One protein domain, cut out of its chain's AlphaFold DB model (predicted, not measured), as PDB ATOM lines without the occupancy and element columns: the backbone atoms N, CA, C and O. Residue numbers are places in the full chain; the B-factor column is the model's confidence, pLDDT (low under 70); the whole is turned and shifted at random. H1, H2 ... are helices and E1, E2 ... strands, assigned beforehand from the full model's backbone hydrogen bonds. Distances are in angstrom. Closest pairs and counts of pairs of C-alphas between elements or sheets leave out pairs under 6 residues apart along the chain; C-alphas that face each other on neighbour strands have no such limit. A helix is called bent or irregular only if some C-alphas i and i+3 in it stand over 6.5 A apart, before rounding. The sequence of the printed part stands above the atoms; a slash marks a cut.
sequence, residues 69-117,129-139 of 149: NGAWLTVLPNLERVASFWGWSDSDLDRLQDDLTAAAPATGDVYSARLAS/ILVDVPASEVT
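This is residues 69 to 117 and 129 to 139 of the 149 residues of an uncharacterized protein of Microbacterium sp. AK009 (UniProt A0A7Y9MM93). A small sheet of three antiparallel strands has a helical hairpin over one face, while its other face is bare of named elements. The helices H1 and H2 come together near their link, beyond the sheet, and spread as a V toward it: H2 covers the edge strand E1, and H1 reaches E3 with its first residues. The printed part has 60 residues, with two named helices and then three named strands in the order H1, H2, E1, E2, E3; the sheet's order is E1, E2, E3. The class is mixed, helices and strands, in two layers, helices on one face of a sheet. The whole is compact, with a radius of gyration of the C-alphas of 11.5 A and spans of 32 by 23 by 16 A.

In the sheet, the inner strand E2, residues 129 to 132, has two antiparallel neighbours. With E1, residues 110 to 114, the angle between directions is 175 degrees, and N 131 and O 111 are within hydrogen-bond range at 2.8 A. With E3, residues 137 to 139, E2 forms a hairpin at 161 degrees, where N 132 and O 137 are 2.8 A apart. H2, residues 90 to 107, is on the sheet at a height of 7.2 A and lies over E1, along the strands at 25 degrees on the local plane. Their closest C-alphas, those of Leu 100 and Ala 113, are 5.3 A apart. H1, residues 72 to 86, is on the same face at a height of 9.5 A and lies over E3, along the strands at 7 degrees on the local plane. The closest C-alphas of H1 and E3, those of Trp 72 and Val 138, are 6.0 A apart. H1 touches H2 with residues 79 to 83 alone, the C-alphas of Glu 80 and Leu 93 coming closest at 7.3 A. This helical hairpin runs opposite ways at a steep tilt of 37 degrees, only just past shallow. Of the O i to N i+4 pairs, 7 of 11 in H1 and 12 of 14 in H2 are within hydrogen-bond range.

E1 measures 14.1 A from first to last C-alpha, E2 9.9 A and E3 6.4 A. E3 ends at C-alpha 139 (279.820, 186.920, 266.645). H2 measures 25.9 A; it is only just irregular, with C-alphas 102 and 105 6.6 A apart. H1 measures 19.7 A and begins at C-alpha 72 (283.661, 192.885, 271.972); it is irregular, with C-alphas 81 and 84 7.4 A apart.

The two C-alphas farthest apart, those of Phe 85 and Gly 108, are 32.9 A apart. Residues 118 to 128 are not printed, and C-alphas 117 and 129 are 13.7 A apart across the cut, on the link from E1 to E2. The links H1 to H2, H2 to E1 and E2 to E3 are tight. The mean pLDDT of the printed part is 87.6, and residues 69 to 70 and 106 to 108 are under 70.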
ATOM      1  N   ASN A  69     275.184 192.904 267.509       58.66
ATOM      2  CA  ASN A  69     275.479 194.204 266.933       58.66
ATOM      3  C   ASN A  69     276.653 194.809 267.719       58.66
ATOM      4  O   ASN A  69     276.469 195.370 268.803       58.66
ATOM      5  N   GLY A  70     277.871 194.679 267.186       65.62
ATOM      6  CA  GLY A  70     278.985 195.557 267.542       65.62
ATOM      7  C   GLY A  70     280.246 194.896 268.097       65.62
ATOM      8  O   GLY A  70     280.582 193.756 267.795       65.62
ATOM      9  N   ALA A  71     280.983 195.699 268.865       73.19
ATOM     10  CA  ALA A  71     282.316 195.398 269.371       73.19
ATOM     11  C   ALA A  71     282.301 194.388 270.529       73.19
ATOM     12  O   ALA A  71     281.302 194.231 271.221       73.19
ATOM     13  N   TRP A  72     283.456 193.794 270.831       79.81
ATOM     14  CA  TRP A  72     283.661 192.885 271.972       79.81
ATOM     15  C   TRP A  72     283.057 193.391 273.299       79.81
ATOM     16  O   TRP A  72     282.481 192.615 274.061       79.81
ATOM     17  N   LEU A  73     283.088 194.711 273.523       76.12
ATOM     18  CA  LEU A  73     282.501 195.380 274.691       76.12
ATOM     19  C   LEU A  73     280.980 195.199 274.836       76.12
ATOM     20  O   LEU A  73     280.453 195.422 275.921       76.12
ATOM     21  N   THR A  74     280.261 194.823 273.778       79.62
ATOM     22  CA  THR A  74     278.831 194.490 273.853       79.62
ATOM     23  C   THR A  74     278.606 192.992 274.036       79.62
ATOM     24  O   THR A  74     277.636 192.597 274.682       79.62
ATOM     25  N   VAL A  75     279.500 192.146 273.520       84.12
ATOM     26  CA  VAL A  75     279.381 190.682 273.588       84.12
ATOM     27  C   VAL A  75     279.720 190.149 274.978       84.12
ATOM     28  O   VAL A  75     278.952 189.350 275.513       84.12
ATOM     29  N   LEU A  76     280.793 190.635 275.607       86.12
ATOM     30  CA  LEU A  76     281.227 190.149 276.920       86.12
ATOM     31  C   LEU A  76     280.166 190.347 278.025       86.12
ATOM     32  O   LEU A  76     279.783 189.350 278.635       86.12
ATOM     33  N   PRO A  77     279.546 191.533 278.207       87.50
ATOM     34  CA  PRO A  77     278.477 191.695 279.201       87.50
ATOM     35  C   PRO A  77     277.240 190.827 278.930       87.50
ATOM     36  O   PRO A  77     276.450 190.539 279.829       87.50
ATOM     37  N   ASN A  78     277.018 190.429 277.671       85.62
ATOM     38  CA  ASN A  78     275.970 189.465 277.349       85.62
ATOM     39  C   ASN A  78     276.343 188.058 277.817       85.62
ATOM     40  O   ASN A  78     275.479 187.397 278.388       85.62
ATOM     41  N   LEU A  79     277.587 187.625 277.591       88.56
ATOM     42  CA  LEU A  79     278.097 186.336 278.064       88.56
ATOM     43  C   LEU A  79     278.067 186.258 279.590       88.56
ATOM     44  O   LEU A  79     277.504 185.309 280.121       88.56
ATOM     45  N   GLU A  80     278.555 187.288 280.283       91.31
ATOM     46  CA  GLU A  80     278.520 187.392 281.750       91.31
ATOM     47  C   GLU A  80     277.103 187.215 282.304       91.31
ATOM     48  O   GLU A  80     276.878 186.457 283.244       91.31
ATOM     49  N   ARG A  81     276.109 187.848 281.671       88.81
ATOM     50  CA  ARG A  81     274.711 187.739 282.105       88.81
ATOM     51  C   ARG A  81     274.139 186.331 281.951       88.81
ATOM     52  O   ARG A  81     273.258 185.954 282.721       88.81
ATOM     53  N   VAL A  82     274.550 185.591 280.918       89.19
ATOM     54  CA  VAL A  82     273.998 184.256 280.631       89.19
ATOM     55  C   VAL A  82     274.843 183.126 281.211       89.19
ATOM     56  O   VAL A  82     274.336 182.016 281.330       89.19
ATOM     57  N   ALA A  83     276.086 183.388 281.621       91.75
ATOM     58  CA  ALA A  83     277.048 182.365 282.017       91.75
ATOM     59  C   ALA A  83     276.533 181.437 283.114       91.75
ATOM     60  O   ALA A  83     276.478 180.225 282.906       91.75
ATOM     61  N   SER A  84     276.032 181.988 284.223       90.06
ATOM     62  CA  SER A  84     275.507 181.175 285.325       90.06
ATOM     63  C   SER A  84     274.291 180.332 284.925       90.06
ATOM     64  O   SER A  84     274.100 179.240 285.453       90.06
ATOM     65  N   PHE A  85     273.468 180.815 283.985       90.62
ATOM     66  CA  PHE A  85     272.316 180.071 283.455       90.62
ATOM     67  C   PHE A  85     272.720 178.938 282.506       90.62
ATOM     68  O   PHE A  85     271.907 178.065 282.219       90.62
ATOM     69  N   TRP A  86     273.946 178.986 281.993       93.44
ATOM     70  CA  TRP A  86     274.522 177.997 281.086       93.44
ATOM     71  C   TRP A  86     275.565 177.117 281.784       93.44
ATOM     72  O   TRP A  86     276.136 176.233 281.159       93.44
ATOM     73  N   GLY A  87     275.787 177.327 283.085       93.69
ATOM     74  CA  GLY A  87     276.716 176.557 283.908       93.69
ATOM     75  C   GLY A  87     278.167 177.042 283.880       93.69
ATOM     76  O   GLY A  87     278.994 176.448 284.568       93.69
ATOM     77  N   TRP A  88     278.491 178.097 283.129       95.81
ATOM     78  CA  TRP A  88     279.843 178.661 283.101       95.81
ATOM     79  C   TRP A  88     280.109 179.519 284.334       95.81
ATOM     80  O   TRP A  88     279.233 180.244 284.814       95.81
ATOM     81  N   SER A  89     281.340 179.441 284.829       95.19
ATOM     82  CA  SER A  89     281.832 180.290 285.908       95.19
ATOM     83  C   SER A  89     282.464 181.570 285.366       95.19
ATOM     84  O   SER A  89     282.897 181.619 284.214       95.19
ATOM     85  N   ASP A  90     282.617 182.577 286.227       93.69
ATOM     86  CA  ASP A  90     283.373 183.794 285.898       93.69
ATOM     87  C   ASP A  90     284.799 183.448 285.435       93.69
ATOM     88  O   ASP A  90     285.290 183.995 284.455       93.69
ATOM     89  N   SER A  91     285.421 182.431 286.047       95.25
ATOM     90  CA  SER A  91     286.766 181.978 285.665       95.25
ATOM     91  C   SER A  91     286.847 181.354 284.267       95.25
ATOM     92  O   SER A  91     287.924 181.314 283.670       95.25
ATOM     93  N   ASP A  92     285.729 180.855 283.731       95.69
ATOM     94  CA  ASP A  92     285.673 180.371 282.352       95.69
ATOM     95  C   ASP A  92     285.605 181.539 281.368       95.69
ATOM     96  O   ASP A  92     286.232 181.481 280.310       95.69
ATOM     97  N   LEU A  93     284.905 182.617 281.736       94.69
ATOM     98  CA  LEU A  93     284.852 183.847 280.946       94.69
ATOM     99  C   LEU A  93     286.185 184.599 280.963       94.69
ATOM    100  O   LEU A  93     286.625 185.054 279.908       94.69
ATOM    101  N   ASP A  94     286.853 184.666 282.118       94.62
ATOM    102  CA  ASP A  94     288.197 185.238 282.236       94.62
ATOM    103  C   ASP A  94     289.166 184.510 281.293       94.62
ATOM    104  O   ASP A  94     289.873 185.130 280.499       94.62
ATOM    105  N   ARG A  95     289.126 183.170 281.300       95.19
ATOM    106  CA  ARG A  95     289.947 182.349 280.401       95.19
ATOM    107  C   ARG A  95     289.613 182.588 278.931       95.19
ATOM    108  O   ARG A  95     290.523 182.705 278.120       95.19
ATOM    109  N   LEU A  96     288.331 182.698 278.580       94.81
ATOM    110  CA  LEU A  96     287.912 183.025 277.214       94.81
ATOM    111  C   LEU A  96     288.473 184.377 276.756       94.81
ATOM    112  O   LEU A  96     288.885 184.517 275.604       94.81
ATOM    113  N   GLN A  97     288.479 185.374 277.640       93.12
ATOM    114  CA  GLN A  97     289.026 186.691 277.341       93.12
ATOM    115  C   GLN A  97     290.548 186.649 277.156       93.12
ATOM    116  O   GLN A  97     291.066 187.277 276.225       93.12
ATOM    117  N   ASP A  98     291.252 185.897 278.001       94.25
ATOM    118  CA  ASP A  98     292.689 185.662 277.862       94.25
ATOM    119  C   ASP A  98     293.007 184.962 276.532       94.25
ATOM    120  O   ASP A  98     293.885 185.412 275.793       94.25
ATOM    121  N   ASP A  99     292.240 183.929 276.174       94.25
ATOM    122  CA  ASP A  99     292.403 183.180 274.927       94.25
ATOM    123  C   ASP A  99     292.135 184.059 273.691       94.25
ATOM    124  O   ASP A  99     292.913 184.036 272.734       94.25
ATOM    125  N   LEU A 100     291.090 184.900 273.711       91.25
ATOM    126  CA  LEU A 100     290.830 185.880 272.642       91.25
ATOM    127  C   LEU A 100     291.969 186.893 272.508       91.25
ATOM    128  O   LEU A 100     292.388 187.220 271.396       91.25
ATOM    129  N   THR A 101     292.481 187.386 273.636       90.50
ATOM    130  CA  THR A 101     293.589 188.348 273.661       90.50
ATOM    131  C   THR A 101     294.876 187.720 273.133       90.50
ATOM    132  O   THR A 101     295.629 188.376 272.416       90.50
ATOM    133  N   ALA A 102     295.119 186.446 273.442       91.25
ATOM    134  CA  ALA A 102     296.247 185.686 272.922       91.25
ATOM    135  C   ALA A 102     296.103 185.361 271.423       91.25
ATOM    136  O   ALA A 102     297.112 185.293 270.719       91.25
ATOM    137  N   ALA A 103     294.875 185.191 270.923       89.12
ATOM    138  CA  ALA A 103     294.602 184.917 269.513       89.12
ATOM    139  C   ALA A 103     294.768 186.160 268.616       89.12
ATOM    140  O   ALA A 103     295.276 186.042 267.500       89.12
ATOM    141  N   ALA A 104     294.422 187.357 269.105       85.31
ATOM    142  CA  ALA A 104     294.433 188.591 268.310       85.31
ATOM    143  C   ALA A 104     295.773 188.915 267.595       85.31
ATOM    144  O   ALA A 104     295.740 189.306 266.427       85.31
ATOM    145  N   PRO A 105     296.966 188.744 268.207       71.69
ATOM    146  CA  PRO A 105     298.246 189.012 267.546       71.69
ATOM    147  C   PRO A 105     298.691 187.901 266.582       71.69
ATOM    148  O   PRO A 105     299.630 188.110 265.815       71.69
ATOM    149  N   ALA A 106     298.080 186.711 266.650       60.50
ATOM    150  CA  ALA A 106     298.601 185.489 266.038       60.50
ATOM    151  C   ALA A 106     297.984 185.153 264.669       60.50
ATOM    152  O   ALA A 106     298.637 184.488 263.864       60.50
ATOM    153  N   THR A 107     296.750 185.586 264.389       57.97
ATOM    154  CA  THR A 107     295.949 185.056 263.263       57.97
ATOM    155  C   THR A 107     295.495 186.090 262.230       57.97
ATOM    156  O   THR A 107     294.975 185.707 261.184       57.97
ATOM    157  N   GLY A 108     295.760 187.380 262.453       63.78
ATOM    158  CA  GLY A 108     295.358 188.450 261.538       63.78
ATOM    159  C   GLY A 108     293.926 188.932 261.770       63.78
ATOM    160  O   GLY A 108     293.377 188.796 262.858       63.78
ATOM    161  N   ASP A 109     293.352 189.528 260.729       85.94
ATOM    162  CA  ASP A 109     292.078 190.258 260.706       85.94
ATOM    163  C   ASP A 109     290.850 189.484 261.239       85.94
ATOM    164  O   ASP A 109     289.841 190.104 261.571       85.94
ATOM    165  N   VAL A 110     290.928 188.153 261.358       91.06
ATOM    166  CA  VAL A 110     289.880 187.302 261.938       91.06
ATOM    167  C   VAL A 110     290.491 186.348 262.964       91.06
ATOM    168  O   VAL A 110     291.491 185.680 262.691       91.06
ATOM    169  N   TYR A 111     289.886 186.258 264.146       92.94
ATOM    170  CA  TYR A 111     290.336 185.367 265.216       92.94
ATOM    171  C   TYR A 111     289.176 184.905 266.093       92.94
ATOM    172  O   TYR A 111     288.131 185.550 266.145       92.94
ATOM    173  N   SER A 112     289.344 183.777 266.781       93.69
ATOM    174  CA  SER A 112     288.315 183.238 267.665       93.69
ATOM    175  C   SER A 112     288.893 182.580 268.909       93.69
ATOM    176  O   SER A 112     290.063 182.200 268.952       93.69
ATOM    177  N   ALA A 113     288.042 182.436 269.919       95.00
ATOM    178  CA  ALA A 113     288.276 181.559 271.055       95.00
ATOM    179  C   ALA A 113     286.965 180.891 271.470       95.00
ATOM    180  O   ALA A 113     285.871 181.333 271.104       95.00
ATOM    181  N   ARG A 114     287.074 179.810 272.240       95.56
ATOM    182  CA  ARG A 114     285.936 178.977 272.618       95.56
ATOM    183  C   ARG A 114     286.017 178.590 274.089       95.56
ATOM    184  O   ARG A 114     287.073 178.188 274.565       95.56
ATOM    185  N   LEU A 115     284.878 178.636 274.778       95.81
ATOM    186  CA  LEU A 115     284.741 178.089 276.127       95.81
ATOM    187  C   LEU A 115     284.913 176.569 276.111       95.81
ATOM    188  O   LEU A 115     284.396 175.881 275.228       95.81
ATOM    189  N   ALA A 116     285.565 176.016 277.129       94.56
ATOM    190  CA  ALA A 116     285.557 174.571 277.323       94.56
ATOM    191  C   ALA A 116     284.110 174.048 277.370       94.56
ATOM    192  O   ALA A 116     283.215 174.698 277.915       94.56
ATOM    193  N   SER A 117     283.871 172.884 276.763       95.00
ATOM    194  CA  SER A 117     282.557 172.248 276.846       95.00
ATOM    195  C   SER A 117     282.325 171.725 278.259       95.00
ATOM    196  O   SER A 117     283.191 171.046 278.809       95.00
ATOM    197  N   ILE A 129     283.420 182.585 270.286       93.50
ATOM    198  CA  ILE A 129     283.457 183.992 269.921       93.50
ATOM    199  C   ILE A 129     284.372 184.143 268.725       93.50
ATOM    200  O   ILE A 129     285.551 183.817 268.811       93.50
ATOM    201  N   LEU A 130     283.826 184.671 267.638       92.69
ATOM    202  CA  LEU A 130     284.559 185.048 266.439       92.69
ATOM    203  C   LEU A 130     284.631 186.571 266.368       92.69
ATOM    204  O   LEU A 130     283.602 187.239 266.445       92.69
ATOM    205  N   VAL A 131     285.828 187.113 266.196       91.38
ATOM    206  CA  VAL A 131     286.067 188.531 265.935       91.38
ATOM    207  C   VAL A 131     286.512 188.683 264.487       91.38
ATOM    208  O   VAL A 131     287.523 188.108 264.090       91.38
ATOM    209  N   ASP A 132     285.769 189.477 263.723       90.69
ATOM    210  CA  ASP A 132     286.083 189.889 262.357       90.69
ATOM    211  C   ASP A 132     286.375 191.397 262.358       90.69
ATOM    212  O   ASP A 132     285.479 192.242 262.465       90.69
ATOM    213  N   VAL A 133     287.662 191.747 262.307       87.81
ATOM    214  CA  VAL A 133     288.142 193.133 262.371       87.81
ATOM    215  C   VAL A 133     287.733 193.933 261.120       87.81
ATOM    216  O   VAL A 133     287.210 195.039 261.295       87.81
ATOM    217  N   PRO A 134     287.883 193.422 259.877       88.00
ATOM    218  CA  PRO A 134     287.416 194.100 258.668       88.00
ATOM    219  C   PRO A 134     285.917 194.390 258.666       88.00
ATOM    220  O   PRO A 134     285.510 195.480 258.258       88.00
ATOM    221  N   ALA A 135     285.099 193.444 259.131       87.38
ATOM    222  CA  ALA A 135     283.655 193.625 259.242       87.38
ATOM    223  C   ALA A 135     283.249 194.452 260.474       87.38
ATOM    224  O   ALA A 135     282.105 194.896 260.563       87.38
ATOM    225  N   SER A 136     284.180 194.691 261.409       85.94
ATOM    226  CA  SER A 136     283.898 195.281 262.724       85.94
ATOM    227  C   SER A 136     282.780 194.533 263.460       85.94
ATOM    228  O   SER A 136     281.921 195.138 264.105       85.94
ATOM    229  N   GLU A 137     282.799 193.206 263.347       87.44
ATOM    230  CA  GLU A 137     281.754 192.311 263.828       87.44
ATOM    231  C   GLU A 137     282.342 191.326 264.839       87.44
ATOM    232  O   GLU A 137     283.382 190.711 264.608       87.44
ATOM    233  N   VAL A 138     281.667 191.161 265.974       90.19
ATOM    234  CA  VAL A 138     281.949 190.075 266.913       90.19
ATOM    235  C   VAL A 138     280.727 189.185 266.979       90.19
ATOM    236  O   VAL A 138     279.650 189.644 267.334       90.19
ATOM    237  N   THR A 139     280.897 187.908 266.665       90.75
ATOM    238  CA  THR A 139     279.820 186.920 266.645       90.75
ATOM    239  C   THR A 139     279.962 185.966 267.821       90.75
ATOM    240  O   THR A 139     281.033 185.405 268.037       90.75
TER     241      THR A 139